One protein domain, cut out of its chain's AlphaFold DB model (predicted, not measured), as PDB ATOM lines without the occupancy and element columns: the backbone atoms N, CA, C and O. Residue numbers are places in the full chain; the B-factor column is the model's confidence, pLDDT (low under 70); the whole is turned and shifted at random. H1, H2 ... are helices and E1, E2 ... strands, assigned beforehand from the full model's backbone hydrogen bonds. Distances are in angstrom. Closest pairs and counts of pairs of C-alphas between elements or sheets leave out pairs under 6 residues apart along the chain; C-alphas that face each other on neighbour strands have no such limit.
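This is residues 24 to 140 of the 206 residues of an uncharacterized protein of Cordyceps sp. RAO-2017 (UniProt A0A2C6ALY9). A small, twisted sheet of five short strands, with E5 and E1 nearest the middle of the domain, is joined by long loops, among them residues 28 to 44 and 49 to 68, and by three helices, H1, H2 and H3, that only graze it. H2 and H3 form a helical end past one end of the sheet, while the short H1 lies toward the other end of the long axis. The printed part has 117 residues, with three named helices and five named strands in the order E1 E2 H1 E3 E4 H2 H3 E5; the sheet runs E2 E3 E5 E1 E4 and is mixed. The class is mixed, helices and strands, with under half of the residues, 49 of 117, in named elements. The whole is compact, with a radius of gyration of the C-alphas of 14.5 A, yet elongated, spanning 44 by 27 by 24 A.

Across the sheet come E2, residues 45 to 48; E3, residues 79 to 83, 13.4 A long; E5, residues 135 to 139, 13.5 A; E1, residues 24 to 27, 8.8 A; and E4, residues 92 to 95, 10.6 A. E1 begins at C-alpha 24 (36.749, -45.310, 24.395), and E5 ends at C-alpha 139 (47.703, -44.040, 29.481). H1 is residues 69 to 73, H2 residues 97 to 109, 18.4 A long, and H3 residues 116 to 124, 12.2 A. H2 ends at C-alpha 109 (17.778, -53.581, 34.171).

E2 and E4 are the edge strands. E2 and E3 are antiparallel at 169 degrees, with N 46 and O 81 2.8 A apart. E3 and E5 are antiparallel at 160 degrees, with N 80 and O 139 2.8 A apart. E5 and E1 are parallel at 33 degrees, with N 25 and O 136 2.8 A apart. E1 and E4 are antiparallel at 170 degrees, with N 24 and O 94 2.8 A apart. H3 only grazes the sheet, with residues 120 to 124; the closest C-alphas of H3 and E5, those of Cys 124 and Cys 135, are 5.5 A apart. H2 only grazes the sheet with residues 99 to 103, and H1 with residues 69 to 71; each is only just on it, with 5 pairs of C-alphas within 10 A. H2 and H3 are close but not clearly touching, their closest C-alphas, those of Ile 103 and Phe 123, 7.5 A apart; their lines stand at 71 degrees, only just about perpendicular. H1 is apart from H2 and H3. In H1, H2 and H3 every O i to N i+4 pair is within hydrogen-bond range.

The two C-alphas farthest apart, those of Asn 50 and Leu 109, are 44.7 A apart. The printed part has no cut. The links E1 to E2, 17 residues, and E2 to H1, 20 residues, are long. The mean pLDDT of the printed part is 93.7, and no printed residue is under 70.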
ATOM      1  N   LEU A  24      35.402 -45.879  24.348       97.81
ATOM      2  CA  LEU A  24      36.749 -45.310  24.395       97.81
ATOM      3  C   LEU A  24      36.830 -44.341  25.571       97.81
ATOM      4  O   LEU A  24      36.115 -43.344  25.588       97.81
ATOM      5  N   TRP A  25      37.707 -44.605  26.532       97.88
ATOM      6  CA  TRP A  25      37.902 -43.786  27.725       97.88
ATOM      7  C   TRP A  25      39.209 -43.001  27.618       97.88
ATOM      8  O   TRP A  25      40.222 -43.359  28.211       97.88
ATOM      9  N   ILE A  26      39.211 -41.953  26.798       96.94
ATOM     10  CA  ILE A  26      40.423 -41.179  26.464       96.94
ATOM     11  C   ILE A  26      40.694 -40.013  27.428       96.94
ATOM     12  O   ILE A  26      41.728 -39.357  27.328       96.94
ATOM     13  N   GLY A  27      39.748 -39.740  28.329       96.75
ATOM     14  CA  GLY A  27      39.808 -38.702  29.346       96.75
ATOM     15  C   GLY A  27      39.445 -39.240  30.725       96.75
ATOM     16  O   GLY A  27      38.260 -39.386  31.032       96.75
ATOM     17  N   HIS A  28      40.449 -39.519  31.549       95.44
ATOM     18  CA  HIS A  28      40.308 -40.094  32.888       95.44
ATOM     19  C   HIS A  28      41.373 -39.541  33.843       95.44
ATOM     20  O   HIS A  28      42.343 -38.911  33.419       95.44
ATOM     21  N   CYS A  29      41.174 -39.767  35.140       91.44
ATOM     22  CA  CYS A  29      42.140 -39.417  36.186       91.44
ATOM     23  C   CYS A  29      42.799 -40.649  36.825       91.44
ATOM     24  O   CYS A  29      43.770 -40.503  37.565       91.44
ATOM     25  N   ALA A  30      42.261 -41.844  36.573       91.19
ATOM     26  CA  ALA A  30      42.820 -43.100  37.042       91.19
ATOM     27  C   ALA A  30      42.423 -44.243  36.105       91.19
ATOM     28  O   ALA A  30      41.252 -44.373  35.747       91.19
ATOM     29  N   GLN A  31      43.415 -45.060  35.757       92.75
ATOM     30  CA  GLN A  31      43.320 -46.322  35.025       92.75
ATOM     31  C   GLN A  31      44.505 -47.198  35.447       92.75
ATOM     32  O   GLN A  31      45.553 -46.688  35.856       92.75
ATOM     33  N   THR A  32      44.367 -48.509  35.311       93.94
ATOM     34  CA  THR A  32      45.484 -49.447  35.440       93.94
ATOM     35  C   THR A  32      45.480 -50.447  34.297       93.94
ATOM     36  O   THR A  32      44.502 -50.562  33.558       93.94
ATOM     37  N   PHE A  33      46.569 -51.194  34.146       95.38
ATOM     38  CA  PHE A  33      46.577 -52.318  33.223       95.38
ATOM     39  C   PHE A  33      45.734 -53.471  33.785       95.38
ATOM     40  O   PHE A  33      45.831 -53.769  34.978       95.38
ATOM     41  N   PRO A  34      44.930 -54.152  32.947       94.31
ATOM     42  CA  PRO A  34      44.266 -55.389  33.342       94.31
ATOM     43  C   PRO A  34      45.269 -56.406  33.900       94.31
ATOM     44  O   PRO A  34      46.314 -56.653  33.293       94.31
ATOM     45  N   ALA A  35      44.931 -56.995  35.045       89.12
ATOM     46  CA  ALA A  35      45.713 -58.024  35.720       89.12
ATOM     47  C   ALA A  35      44.930 -59.348  35.777       89.12
ATOM     48  O   ALA A  35      43.785 -59.442  35.332       89.12
ATOM     49  N   ASP A  36      45.557 -60.389  36.323       86.50
ATOM     50  CA  ASP A  36      44.990 -61.746  36.360       86.50
ATOM     51  C   ASP A  36      43.781 -61.879  37.304       86.50
ATOM     52  O   ASP A  36      43.071 -62.882  37.277       86.50
ATOM     53  N   ASP A  37      43.500 -60.844  38.098       86.81
ATOM     54  CA  ASP A  37      42.342 -60.750  38.987       86.81
ATOM     55  C   ASP A  37      41.008 -60.588  38.235       86.81
ATOM     56  O   ASP A  37      39.940 -60.795  38.818       86.81
ATOM     57  N   LYS A  38      41.051 -60.216  36.947       85.88
ATOM     58  CA  LYS A  38      39.870 -59.993  36.100       85.88
ATOM     59  C   LYS A  38      40.013 -60.647  34.720       85.88
ATOM     60  O   LYS A  38      40.211 -59.947  33.731       85.88
ATOM     61  N   PRO A  39      39.807 -61.976  34.611       84.94
ATOM     62  CA  PRO A  39      39.917 -62.702  33.339       84.94
ATOM     63  C   PRO A  39      38.968 -62.213  32.234       84.94
ATOM     64  O   PRO A  39      39.264 -62.392  31.058       84.94
ATOM     65  N   ALA A  40      37.845 -61.594  32.612       88.94
ATOM     66  CA  ALA A  40      36.862 -61.031  31.684       88.94
ATOM     67  C   ALA A  40      37.370 -59.783  30.932       88.94
ATOM     68  O   ALA A  40      36.788 -59.395  29.923       88.94
ATOM     69  N   VAL A  41      38.448 -59.146  31.407       92.75
ATOM     70  CA  VAL A  41      39.054 -57.982  30.753       92.75
ATOM     71  C   VAL A  41      40.320 -58.429  30.030       92.75
ATOM     72  O   VAL A  41      41.266 -58.926  30.642       92.75
ATOM     73  N   ALA A  42      40.360 -58.248  28.710       93.00
ATOM     74  CA  ALA A  42      41.502 -58.693  27.921       93.00
ATOM     75  C   ALA A  42      42.778 -57.919  28.302       93.00
ATOM     76  O   ALA A  42      42.785 -56.697  28.411       93.00
ATOM     77  N   ARG A  43      43.910 -58.618  28.436       93.56
ATOM     78  CA  ARG A  43      45.212 -58.011  28.799       93.56
ATOM     79  C   ARG A  43      45.958 -57.383  27.615       93.56
ATOM     80  O   ARG A  43      47.095 -56.935  27.755       93.56
ATOM     81  N   GLY A  44      45.343 -57.392  26.432       91.62
ATOM     82  CA  GLY A  44      45.934 -56.855  25.212       91.62
ATOM     83  C   GLY A  44      46.229 -55.362  25.348       91.62
ATOM     84  O   GLY A  44      45.356 -54.587  25.749       91.62
ATOM     85  N   ARG A  45      47.459 -54.979  24.992       93.25
ATOM     86  CA  ARG A  45      47.931 -53.595  24.969       93.25
ATOM     87  C   ARG A  45      48.896 -53.354  23.821       93.25
ATOM     88  O   ARG A  45      49.644 -54.246  23.426       93.25
ATOM     89  N   VAL A  46      48.900 -52.124  23.337       94.00
ATOM     90  CA  VAL A  46      49.848 -51.594  22.368       94.00
ATOM     91  C   VAL A  46      50.664 -50.515  23.061       94.00
ATOM     92  O   VAL A  46      50.104 -49.614  23.683       94.00
ATOM     93  N   ILE A  47      51.985 -50.620  22.962       94.62
ATOM     94  CA  ILE A  47      52.924 -49.681  23.575       94.62
ATOM     95  C   ILE A  47      53.601 -48.875  22.473       94.62
ATOM     96  O   ILE A  47      54.239 -49.435  21.581       94.62
ATOM     97  N   GLN A  48      53.464 -47.558  22.557       95.38
ATOM     98  CA  GLN A  48      54.184 -46.590  21.750       95.38
ATOM     99  C   GLN A  48      55.286 -45.973  22.609       95.38
ATOM    100  O   GLN A  48      55.007 -45.271  23.577       95.38
ATOM    101  N   ALA A  49      56.538 -46.252  22.257       94.06
ATOM    102  CA  ALA A  49      57.698 -45.610  22.866       94.06
ATOM    103  C   ALA A  49      58.045 -44.307  22.128       94.06
ATOM    104  O   ALA A  49      57.727 -44.171  20.944       94.06
ATOM    105  N   ASN A  50      58.762 -43.406  22.803       94.50
ATOM    106  CA  ASN A  50      59.261 -42.141  22.250       94.50
ATOM    107  C   ASN A  50      58.157 -41.222  21.687       94.50
ATOM    108  O   ASN A  50      58.365 -40.511  20.704       94.50
ATOM    109  N   ASP A  51      56.970 -41.231  22.294       95.12
ATOM    110  CA  ASP A  51      55.913 -40.278  21.973       95.12
ATOM    111  C   ASP A  51      56.221 -38.912  22.600       95.12
ATOM    112  O   ASP A  51      55.950 -38.669  23.776       95.12
ATOM    113  N   SER A  52      56.746 -38.000  21.781       93.06
ATOM    114  CA  SER A  52      57.084 -36.624  22.182       93.06
ATOM    115  C   SER A  52      55.929 -35.821  22.797       93.06
ATOM    116  O   SER A  52      56.173 -34.811  23.450       93.06
ATOM    117  N   THR A  53      54.672 -36.248  22.629       93.75
ATOM    118  CA  THR A  53      53.505 -35.572  23.219       93.75
ATOM    119  C   THR A  53      53.180 -36.046  24.636       93.75
ATOM    120  O   THR A  53      52.376 -35.417  25.328       93.75
ATOM    121  N   VAL A  54      53.811 -37.130  25.093       96.19
ATOM    122  CA  VAL A  54      53.695 -37.654  26.456       96.19
ATOM    123  C   VAL A  54      54.796 -37.045  27.330       96.19
ATOM    124  O   VAL A  54      55.947 -37.004  26.897       96.19
ATOM    125  N   PRO A  55      54.496 -36.562  28.550       95.88
ATOM    126  CA  PRO A  55      55.528 -36.130  29.494       95.88
ATOM    127  C   PRO A  55      56.502 -37.250  29.890       95.88
ATOM    128  O   PRO A  55      56.190 -38.436  29.783       95.88
ATOM    129  N   ALA A  56      57.667 -36.877  30.417       95.88
ATOM    130  CA  ALA A  56      58.543 -37.821  31.109       95.88
ATOM    131  C   ALA A  56      57.841 -38.439  32.336       95.88
ATOM    132  O   ALA A  56      56.944 -37.833  32.930       95.88
ATOM    133  N   ARG A  57      58.255 -39.643  32.747       94.50
ATOM    134  CA  ARG A  57      57.555 -40.450  33.763       94.50
ATOM    135  C   ARG A  57      57.452 -39.767  35.127       94.50
ATOM    136  O   ARG A  57      56.497 -40.001  35.853       94.50
ATOM    137  N   HIS A  58      58.389 -38.876  35.454       93.00
ATOM    138  CA  HIS A  58      58.383 -38.109  36.704       93.00
ATOM    139  C   HIS A  58      57.289 -37.025  36.764       93.00
ATOM    140  O   HIS A  58      56.974 -36.546  37.848       93.00
ATOM    141  N   HIS A  59      56.698 -36.659  35.621       94.56
ATOM    142  CA  HIS A  59      55.530 -35.773  35.536       94.56
ATOM    143  C   HIS A  59      54.201 -36.541  35.523       94.56
ATOM    144  O   HIS A  59      53.133 -35.926  35.500       94.56
ATOM    145  N   LEU A  60      54.247 -37.876  35.483       93.62
ATOM    146  CA  LEU A  60      53.062 -38.723  35.478       93.62
ATOM    147  C   LEU A  60      52.624 -39.015  36.914       93.62
ATOM    148  O   LEU A  60      53.408 -39.453  37.749       93.62
ATOM    149  N   GLU A  61      51.339 -38.811  37.191       89.94
ATOM    150  CA  GLU A  61      50.754 -39.033  38.510       89.94
ATOM    151  C   GLU A  61      49.420 -39.778  38.413       89.94
ATOM    152  O   GLU A  61      48.628 -39.586  37.492       89.94
ATOM    153  N   SER A  62      49.153 -40.622  39.407       88.38
ATOM    154  CA  SER A  62      47.875 -41.313  39.572       88.38
ATOM    155  C   SER A  62      47.418 -41.157  41.025       88.38
ATOM    156  O   SER A  62      47.939 -41.837  41.914       88.38
ATOM    157  N   PRO A  63      46.462 -40.254  41.310       80.81
ATOM    158  CA  PRO A  63      46.060 -39.951  42.684       80.81
ATOM    159  C   PRO A  63      45.242 -41.063  43.359       80.81
ATOM    160  O   PRO A  63      45.028 -41.009  44.568       80.81
ATOM    161  N   PHE A  64      44.758 -42.052  42.601       83.88
ATOM    162  CA  PHE A  64      43.841 -43.082  43.108       83.88
ATOM    163  C   PHE A  64      44.354 -44.516  42.955       83.88
ATOM    164  O   PHE A  64      43.818 -45.413  43.603       83.88
ATOM    165  N   ILE A  65      45.367 -44.744  42.116       86.00
ATOM    166  CA  ILE A  65      45.933 -46.073  41.865       86.00
ATOM    167  C   ILE A  65      47.444 -45.995  42.024       86.00
ATOM    168  O   ILE A  65      48.098 -45.256  41.289       86.00
ATOM    169  N   GLN A  66      47.969 -46.782  42.959       86.75
ATOM    170  CA  GLN A  66      49.395 -46.997  43.184       86.75
ATOM    171  C   GLN A  66      49.647 -48.511  43.303       86.75
ATOM    172  O   GLN A  66      48.839 -49.185  43.953       86.75
ATOM    173  N   PRO A  67      50.721 -49.066  42.709       88.00
ATOM    174  CA  PRO A  67      51.715 -48.393  41.862       88.00
ATOM    175  C   PRO A  67      51.123 -47.882  40.538       88.00
ATOM    176  O   PRO A  67      50.152 -48.444  40.020       88.00
ATOM    177  N   PHE A  68      51.703 -46.813  39.984       91.75
ATOM    178  CA  PHE A  68      51.348 -46.339  38.650       91.75
ATOM    179  C   PHE A  68      52.261 -47.013  37.624       91.75
ATOM    180  O   PHE A  68      53.201 -46.417  37.107       91.75
ATOM    181  N   MET A  69      51.910 -48.253  37.276       93.69
ATOM    182  CA  MET A  69      52.694 -49.155  36.419       93.69
ATOM    183  C   MET A  69      53.306 -48.499  35.171       93.69
ATOM    184  O   MET A  69      54.436 -48.813  34.816       93.69
ATOM    185  N   LEU A  70      52.586 -47.595  34.490       94.75
ATOM    186  CA  LEU A  70      53.139 -46.893  33.327       94.75
ATOM    187  C   LEU A  70      54.339 -46.007  33.704       94.75
ATOM    188  O   LEU A  70      55.345 -46.035  33.010       94.75
ATOM    189  N   ALA A  71      54.237 -45.227  34.780       94.50
ATOM    190  CA  ALA A  71      55.318 -44.356  35.238       94.50
ATOM    191  C   ALA A  71      56.474 -45.143  35.887       94.50
ATOM    192  O   ALA A  71      57.638 -44.739  35.796       94.50
ATOM    193  N   ASP A  72      56.146 -46.266  36.525       94.00
ATOM    194  CA  ASP A  72      57.091 -47.058  37.311       94.00
ATOM    195  C   ASP A  72      57.931 -48.014  36.447       94.00
ATOM    196  O   ASP A  72      59.122 -48.191  36.706       94.00
ATOM    197  N   GLU A  73      57.337 -48.619  35.413       95.38
ATOM    198  CA  GLU A  73      57.962 -49.721  34.663       95.38
ATOM    199  C   GLU A  73      58.326 -49.387  33.212       95.38
ATOM    200  O   GLU A  73      59.070 -50.144  32.582       95.38
ATOM    201  N   TYR A  74      57.813 -48.287  32.654       95.56
ATOM    202  CA  TYR A  74      58.049 -47.931  31.255       95.56
ATOM    203  C   TYR A  74      59.010 -46.743  31.129       95.56
ATOM    204  O   TYR A  74      59.062 -45.884  32.012       95.56
ATOM    205  N   PRO A  75      59.779 -46.666  30.024       96.50
ATOM    206  CA  PRO A  75      60.620 -45.510  29.743       96.50
ATOM    207  C   PRO A  75      59.817 -44.206  29.647       96.50
ATOM    208  O   PRO A  75      58.608 -44.221  29.391       96.50
ATOM    209  N   ASP A  76      60.513 -43.077  29.767       96.62
ATOM    210  CA  ASP A  76      59.946 -41.761  29.462       96.62
ATOM    211  C   ASP A  76      59.291 -41.741  28.072       96.62
ATOM    212  O   ASP A  76      59.684 -42.484  27.168       96.62
ATOM    213  N   HIS A  77      58.283 -40.882  27.895       96.62
ATOM    214  CA  HIS A  77      57.581 -40.721  26.615       96.62
ATOM    215  C   HIS A  77      56.886 -41.999  26.127       96.62
ATOM    216  O   HIS A  77      56.827 -42.271  24.926       96.62
ATOM    217  N   THR A  78      56.350 -42.799  27.052       97.12
ATOM    218  CA  THR A  78      55.592 -44.004  26.706       97.12
ATOM    219  C   THR A  78      54.091 -43.750  26.741       97.12
ATOM    220  O   THR A  78      53.535 -43.376  27.773       97.12
ATOM    221  N   ARG A  79      53.410 -44.054  25.632       96.94
ATOM    222  CA  ARG A  79      51.951 -44.172  25.575       96.94
ATOM    223  C   ARG A  79      51.544 -45.634  25.506       96.94
ATOM    224  O   ARG A  79      52.025 -46.387  24.663       96.94
ATOM    225  N   ALA A  80      50.597 -46.022  26.344       96.56
ATOM    226  CA  ALA A  80      49.932 -47.309  26.258       96.56
ATOM    227  C   ALA A  80      48.498 -47.129  25.759       96.56
ATOM    228  O   ALA A  80      47.774 -46.274  26.257       96.56
ATOM    229  N   VAL A  81      48.073 -47.966  24.816       96.06
ATOM    230  CA  VAL A  81      46.665 -48.174  24.456       96.06
ATOM    231  C   VAL A  81      46.292 -49.576  24.908       96.06
ATOM    232  O   VAL A  81      46.966 -50.536  24.539       96.06
ATOM    233  N   HIS A  82      45.263 -49.725  25.732       96.56
ATOM    234  CA  HIS A  82      44.914 -51.018  26.326       96.56
ATOM    235  C   HIS A  82      43.440 -51.084  26.702       96.56
ATOM    236  O   HIS A  82      42.723 -50.086  26.631       96.56
ATOM    237  N   HIS A  83      42.987 -52.267  27.113       97.06
ATOM    238  CA  HIS A  83      41.646 -52.415  27.664       97.06
ATOM    239  C   HIS A  83      41.535 -51.656  28.986       97.06
ATOM    240  O   HIS A  83      42.430 -51.739  29.831       97.06
ATOM    241  N   SER A  84      40.449 -50.905  29.145       96.31
ATOM    242  CA  SER A  84      40.180 -50.116  30.346       96.31
ATOM    243  C   SER A  84      40.074 -51.031  31.562       96.31
ATOM    244  O   SER A  84      39.364 -52.035  31.520       96.31
ATOM    245  N   ARG A  85      40.718 -50.643  32.662       95.19
ATOM    246  CA  ARG A  85      40.587 -51.314  33.956       95.19
ATOM    247  C   ARG A  85      40.688 -50.288  35.068       95.19
ATOM    248  O   ARG A  85      41.618 -49.487  35.097       95.19
ATOM    249  N   TRP A  86      39.754 -50.367  36.017       94.25
ATOM    250  CA  TRP A  86      39.700 -49.439  37.152       94.25
ATOM    251  C   TRP A  86      39.633 -47.984  36.662       94.25
ATOM    252  O   TRP A  86      40.459 -47.157  37.014       94.25
ATOM    253  N   GLY A  87      38.672 -47.672  35.795       94.25
ATOM    254  CA  GLY A  87      38.488 -46.301  35.320       94.25
ATOM    255  C   GLY A  87      37.880 -45.378  36.371       94.25
ATOM    256  O   GLY A  87      36.967 -45.779  37.092       94.25
ATOM    257  N   ALA A  88      38.359 -44.139  36.457       94.50
ATOM    258  CA  ALA A  88      37.716 -43.081  37.234       94.50
ATOM    259  C   ALA A  88      37.859 -41.721  36.548       94.50
ATOM    260  O   ALA A  88      38.824 -41.477  35.814       94.50
ATOM    261  N   CYS A  89      36.912 -40.827  36.838       93.12
ATOM    262  CA  CYS A  89      36.671 -39.588  36.109       93.12
ATOM    263  C   CYS A  89      36.299 -39.818  34.635       93.12
ATOM    264  O   CYS A  89      36.810 -40.707  33.965       93.12
ATOM    265  N   THR A  90      35.417 -38.980  34.094       94.56
ATOM    266  CA  THR A  90      34.960 -39.093  32.698       94.56
ATOM    267  C   THR A  90      35.107 -37.747  31.990       94.56
ATOM    268  O   THR A  90      34.128 -37.110  31.616       94.56
ATOM    269  N   SER A  91      36.350 -37.274  31.849       94.38
ATOM    270  CA  SER A  91      36.645 -35.975  31.219       94.38
ATOM    271  C   SER A  91      36.478 -36.017  29.697       94.38
ATOM    272  O   SER A  91      36.159 -35.000  29.088       94.38
ATOM    273  N   ALA A  92      36.697 -37.180  29.077       96.94
ATOM    274  CA  ALA A  92      36.423 -37.416  27.664       96.94
ATOM    275  C   ALA A  92      36.225 -38.907  27.393       96.94
ATOM    276  O   ALA A  92      36.983 -39.758  27.863       96.94
ATOM    277  N   TYR A  93      35.207 -39.219  26.604       97.38
ATOM    278  CA  TYR A  93      34.897 -40.582  26.213       97.38
ATOM    279  C   TYR A  93      34.125 -40.595  24.895       97.38
ATOM    280  O   TYR A  93      33.540 -39.588  24.494       97.38
ATOM    281  N   ALA A  94      34.115 -41.746  24.236       96.88
ATOM    282  CA  ALA A  94      33.235 -42.031  23.116       96.88
ATOM    283  C   ALA A  94      32.531 -43.366  23.356       96.88
ATOM    284  O   ALA A  94      33.084 -44.262  23.993       96.88
ATOM    285  N   VAL A  95      31.321 -43.510  22.827       97.19
ATOM    286  CA  VAL A  95      30.551 -44.759  22.868       97.19
ATOM    287  C   VAL A  95      30.159 -45.151  21.455       97.19
ATOM    288  O   VAL A  95      29.718 -44.309  20.671       97.19
ATOM    289  N   SER A  96      30.324 -46.427  21.116       97.12
ATOM    290  CA  SER A  96      29.803 -46.943  19.856       97.12
ATOM    291  C   SER A  96      28.292 -47.123  19.976       97.12
ATOM    292  O   SER A  96      27.744 -47.192  21.080       97.12
ATOM    293  N   GLN A  97      27.583 -47.246  18.852       95.44
ATOM    294  CA  GLN A  97      26.145 -47.529  18.898       95.44
ATOM    295  C   GLN A  97      25.857 -48.836  19.666       95.44
ATOM    296  O   GLN A  97      24.905 -48.901  20.446       95.44
ATOM    297  N   ARG A  98      26.700 -49.864  19.484       95.38
ATOM    298  CA  ARG A  98      26.614 -51.129  20.227       95.38
ATOM    299  C   ARG A  98      26.803 -50.894  21.726       95.38
ATOM    300  O   ARG A  98      25.949 -51.316  22.506       95.38
ATOM    301  N   GLY A  99      27.861 -50.179  22.112       96.81
ATOM    302  CA  GLY A  99      28.143 -49.840  23.506       96.81
ATOM    303  C   GLY A  99      27.009 -49.049  24.158       96.81
ATOM    304  O   GLY A  99      26.539 -49.419  25.229       96.81
ATOM    305  N   ALA A 100      26.477 -48.034  23.471       97.12
ATOM    306  CA  ALA A 100      25.355 -47.228  23.952       97.12
ATOM    307  C   ALA A 100      24.104 -48.076  24.237       97.12
ATOM    308  O   ALA A 100      23.483 -47.929  25.290       97.12
ATOM    309  N   ARG A 101      23.755 -49.018  23.347       97.06
ATOM    310  CA  ARG A 101      22.631 -49.946  23.566       97.06
ATOM    311  C   ARG A 101      22.853 -50.829  24.793       97.06
ATOM    312  O   ARG A 101      21.919 -51.022  25.567       97.06
ATOM    313  N   LYS A 102      24.075 -51.338  24.992       96.62
ATOM    314  CA  LYS A 102      24.427 -52.128  26.181       96.62
ATOM    315  C   LYS A 102      24.330 -51.291  27.463       96.62
ATOM    316  O   LYS A 102      23.755 -51.762  28.439       96.62
ATOM    317  N   ILE A 103      24.833 -50.055  27.454       95.75
ATOM    318  CA  ILE A 103      24.771 -49.137  28.605       95.75
ATOM    319  C   ILE A 103      23.312 -48.828  28.971       95.75
ATOM    320  O   ILE A 103      22.926 -48.995  30.126       95.75
ATOM    321  N   VAL A 104      22.475 -48.450  27.997       94.69
ATOM    322  CA  VAL A 104      21.046 -48.168  28.233       94.69
ATOM    323  C   VAL A 104      20.313 -49.406  28.750       94.69
ATOM    324  O   VAL A 104      19.545 -49.304  29.704       94.69
ATOM    325  N   LEU A 105      20.584 -50.586  28.182       94.25
ATOM    326  CA  LEU A 105      20.022 -51.845  28.672       94.25
ATOM    327  C   LEU A 105      20.398 -52.093  30.138       94.25
ATOM    328  O   LEU A 105      19.549 -52.466  30.942       94.25
ATOM    329  N   GLN A 106      21.655 -51.858  30.505       92.25
ATOM    330  CA  GLN A 106      22.097 -52.028  31.884       92.25
ATOM    331  C   GLN A 106      21.458 -51.035  32.850       92.25
ATOM    332  O   GLN A 106      21.166 -51.428  33.973       92.25
ATOM    333  N   LEU A 107      21.245 -49.783  32.440       90.06
ATOM    334  CA  LEU A 107      20.532 -48.793  33.250       90.06
ATOM    335  C   LEU A 107      19.046 -49.144  33.407       90.06
ATOM    336  O   LEU A 107      18.465 -48.880  34.451       90.06
ATOM    337  N   GLY A 108      18.432 -49.758  32.391       92.00
ATOM    338  CA  GLY A 108      17.038 -50.207  32.458       92.00
ATOM    339  C   GLY A 108      16.827 -51.468  33.301       92.00
ATOM    340  O   GLY A 108      15.734 -51.681  33.815       92.00
ATOM    341  N   LEU A 109      17.856 -52.309  33.441       93.19
ATOM    342  CA  LEU A 109      17.778 -53.581  34.171       93.19
ATOM    343  C   LEU A 109      18.420 -53.547  35.562       93.19
ATOM    344  O   LEU A 109      18.250 -54.496  36.326       93.19
ATOM    345  N   LYS A 110      19.210 -52.517  35.883       91.81
ATOM    346  CA  LYS A 110      19.996 -52.444  37.120       91.81
ATOM    347  C   LYS A 110      19.943 -51.053  37.714       91.81
ATOM    348  O   LYS A 110      19.957 -50.058  36.997       91.81
ATOM    349  N   GLU A 111      19.998 -50.996  39.034       86.88
ATOM    350  CA  GLU A 111      20.021 -49.735  39.762       86.88
ATOM    351  C   GLU A 111      21.311 -48.936  39.498       86.88
ATOM    352  O   GLU A 111      22.418 -49.480  39.375       86.88
ATOM    353  N   ALA A 112      21.158 -47.614  39.438       90.75
ATOM    354  CA  ALA A 112      22.254 -46.659  39.368       90.75
ATOM    355  C   ALA A 112      22.756 -46.340  40.787       90.75
ATOM    356  O   ALA A 112      22.410 -45.322  41.377       90.75
ATOM    357  N   VAL A 113      23.556 -47.250  41.347       92.88
ATOM    358  CA  VAL A 113      24.019 -47.207  42.752       92.88
ATOM    359  C   VAL A 113      25.300 -46.395  42.982       92.88
ATOM    360  O   VAL A 113      25.814 -46.352  44.096       92.88
ATOM    361  N   ALA A 114      25.862 -45.799  41.932       93.69
ATOM    362  CA  ALA A 114      27.129 -45.079  41.987       93.69
ATOM    363  C   ALA A 114      27.147 -43.921  40.972       93.69
ATOM    364  O   ALA A 114      26.319 -43.903  40.055       93.69
ATOM    365  N   PRO A 115      28.087 -42.968  41.098       93.69
ATOM    366  CA  PRO A 115      28.325 -41.948  40.084       93.69
ATOM    367  C   PRO A 115      28.615 -42.543  38.700       93.69
ATOM    368  O   PRO A 115      29.050 -43.690  38.568       93.69
ATOM    369  N   VAL A 116      28.366 -41.747  37.658       93.69
ATOM    370  CA  VAL A 116      28.409 -42.198  36.257       93.69
ATOM    371  C   VAL A 116      29.744 -42.832  35.867       93.69
ATOM    372  O   VAL A 116      29.751 -43.864  35.204       93.69
ATOM    373  N   ASP A 117      30.866 -42.274  36.312       95.06
ATOM    374  CA  ASP A 117      32.200 -42.787  36.014       95.06
ATOM    375  C   ASP A 117      32.435 -44.155  36.668       95.06
ATOM    376  O   ASP A 117      32.910 -45.079  36.015       95.06
ATOM    377  N   LEU A 118      32.012 -44.349  37.917       95.38
ATOM    378  CA  LEU A 118      32.108 -45.646  38.591       95.38
ATOM    379  C   LEU A 118      31.149 -46.690  38.003       95.38
ATOM    380  O   LEU A 118      31.476 -47.878  37.963       95.38
ATOM    381  N   LEU A 119      29.986 -46.274  37.496       95.56
ATOM    382  CA  LEU A 119      29.097 -47.168  36.751       95.56
ATOM    383  C   LEU A 119      29.688 -47.558  35.388       95.56
ATOM    384  O   LEU A 119      29.589 -48.725  35.007       95.56
ATOM    385  N   LEU A 120      30.342 -46.630  34.683       96.38
ATOM    386  CA  LEU A 120      31.087 -46.926  33.455       96.38
ATOM    387  C   LEU A 120      32.292 -47.828  33.727       96.38
ATOM    388  O   LEU A 120      32.573 -48.736  32.948       96.38
ATOM    389  N   ARG A 121      32.961 -47.660  34.869       96.06
ATOM    390  CA  ARG A 121      33.974 -48.611  35.325       96.06
ATOM    391  C   ARG A 121      33.380 -49.991  35.520       96.06
ATOM    392  O   ARG A 121      33.930 -50.941  34.987       96.06
ATOM    393  N   ALA A 122      32.267 -50.119  36.240       95.31
ATOM    394  CA  ALA A 122      31.635 -51.421  36.438       95.31
ATOM    395  C   ALA A 122      31.194 -52.055  35.104       95.31
ATOM    396  O   ALA A 122      31.261 -53.272  34.948       95.31
ATOM    397  N   PHE A 123      30.766 -51.237  34.139       96.00
ATOM    398  CA  PHE A 123      30.502 -51.662  32.765       96.00
ATOM    399  C   PHE A 123      31.768 -52.226  32.096       96.00
ATOM    400  O   PHE A 123      31.737 -53.346  31.592       96.00
ATOM    401  N   CYS A 124      32.888 -51.505  32.136       96.94
ATOM    402  CA  CYS A 124      34.138 -51.917  31.490       96.94
ATOM    403  C   CYS A 124      34.859 -53.075  32.190       96.94
ATOM    404  O   CYS A 124      35.373 -53.971  31.528       96.94
ATOM    405  N   ASP A 125      34.844 -53.103  33.522       95.62
ATOM    406  CA  ASP A 125      35.469 -54.143  34.344       95.62
ATOM    407  C   ASP A 125      34.640 -55.450  34.357       95.62
ATOM    408  O   ASP A 125      35.040 -56.432  34.980       95.62
ATOM    409  N   SER A 126      33.494 -55.479  33.660       93.06
ATOM    410  CA  SER A 126      32.542 -56.602  33.624       93.06
ATOM    411  C   SER A 126      31.972 -56.974  35.003       93.06
ATOM    412  O   SER A 126      31.610 -58.122  35.271       93.06
ATOM    413  N   ASP A 127      31.858 -55.989  35.894       92.44
ATOM    414  CA  ASP A 127      31.466 -56.179  37.289       92.44
ATOM    415  C   ASP A 127      29.945 -56.233  37.480       92.44
ATOM    416  O   ASP A 127      29.158 -55.804  36.635       92.44
ATOM    417  N   ALA A 128      29.502 -56.766  38.624       88.25
ATOM    418  CA  ALA A 128      28.088 -56.821  39.016       88.25
ATOM    419  C   ALA A 128      27.169 -57.421  37.925       88.25
ATOM    420  O   ALA A 128      26.044 -56.961  37.702       88.25
ATOM    421  N   GLY A 129      27.672 -58.419  37.186       86.00
ATOM    422  CA  GLY A 129      26.966 -59.098  36.096       86.00
ATOM    423  C   GLY A 129      26.730 -58.226  34.861       86.00
ATOM    424  O   GLY A 129      25.740 -58.428  34.158       86.00
ATOM    425  N   ARG A 130      27.519 -57.164  34.645       89.62
ATOM    426  CA  ARG A 130      27.392 -56.237  33.499       89.62
ATOM    427  C   ARG A 130      27.957 -56.812  32.187       89.62
ATOM    428  O   ARG A 130      27.895 -56.146  31.158       89.62
ATOM    429  N   GLY A 131      28.386 -58.074  32.200       88.69
ATOM    430  CA  GLY A 131      28.852 -58.799  31.019       88.69
ATOM    431  C   GLY A 131      30.154 -58.231  30.460       88.69
ATOM    432  O   GLY A 131      30.657 -57.224  30.948       88.69
ATOM    433  N   GLU A 132      30.681 -58.887  29.432       92.75
ATOM    434  CA  GLU A 132      31.930 -58.487  28.786       92.75
ATOM    435  C   GLU A 132      31.705 -57.316  27.822       92.75
ATOM    436  O   GLU A 132      30.847 -57.357  26.928       92.75
ATOM    437  N   ASN A 133      32.487 -56.253  28.011       95.56
ATOM    438  CA  ASN A 133      32.405 -55.028  27.223       95.56
ATOM    439  C   ASN A 133      33.792 -54.620  26.725       95.56
ATOM    440  O   ASN A 133      34.769 -54.632  27.471       95.56
ATOM    441  N   GLN A 134      33.872 -54.234  25.453       96.00
ATOM    442  CA  GLN A 134      35.126 -53.864  24.802       96.00
ATOM    443  C   GLN A 134      35.449 -52.397  25.078       96.00
ATOM    444  O   GLN A 134      35.187 -51.516  24.258       96.00
ATOM    445  N   CYS A 135      35.967 -52.116  26.269       97.69
ATOM    446  CA  CYS A 135      36.401 -50.775  26.637       97.69
ATOM    447  C   CYS A 135      37.897 -50.597  26.404       97.69
ATOM    448  O   CYS A 135      38.692 -51.366  26.941       97.69
ATOM    449  N   LEU A 136      38.288 -49.545  25.690       97.62
ATOM    450  CA  LEU A 136      39.689 -49.198  25.452       97.62
ATOM    451  C   LEU A 136      40.019 -47.839  26.062       97.62
ATOM    452  O   LEU A 136      39.168 -46.957  26.157       97.62
ATOM    453  N   THR A 137      41.268 -47.655  26.459       97.75
ATOM    454  CA  THR A 137      41.778 -46.406  27.027       97.75
ATOM    455  C   THR A 137      43.202 -46.137  26.550       97.75
ATOM    456  O   THR A 137      43.834 -46.981  25.905       97.75
ATOM    457  N   THR A 138      43.700 -44.947  26.875       96.44
ATOM    458  CA  THR A 138      45.102 -44.574  26.733       96.44
ATOM    459  C   THR A 138      45.680 -44.201  28.094       96.44
ATOM    460  O   THR A 138      45.018 -43.525  28.882       96.44
ATOM    461  N   GLN A 139      46.926 -44.578  28.365       95.50
ATOM    462  CA  GLN A 139      47.703 -44.040  29.481       95.50
ATOM    463  C   GLN A 139      48.997 -43.387  28.945       95.50
ATOM    464  O   GLN A 139      49.696 -44.032  28.161       95.50
ATOM    465  N   PRO A 140      49.324 -42.139  29.344       95.56
ATOM    466  CA  PRO A 140      48.467 -41.231  30.113       95.56
ATOM    467  C   PRO A 140      47.205 -40.809  29.334       95.56
ATOM    468  O   PRO A 140      47.028 -41.118  28.152       95.56
TER     469      PRO A 140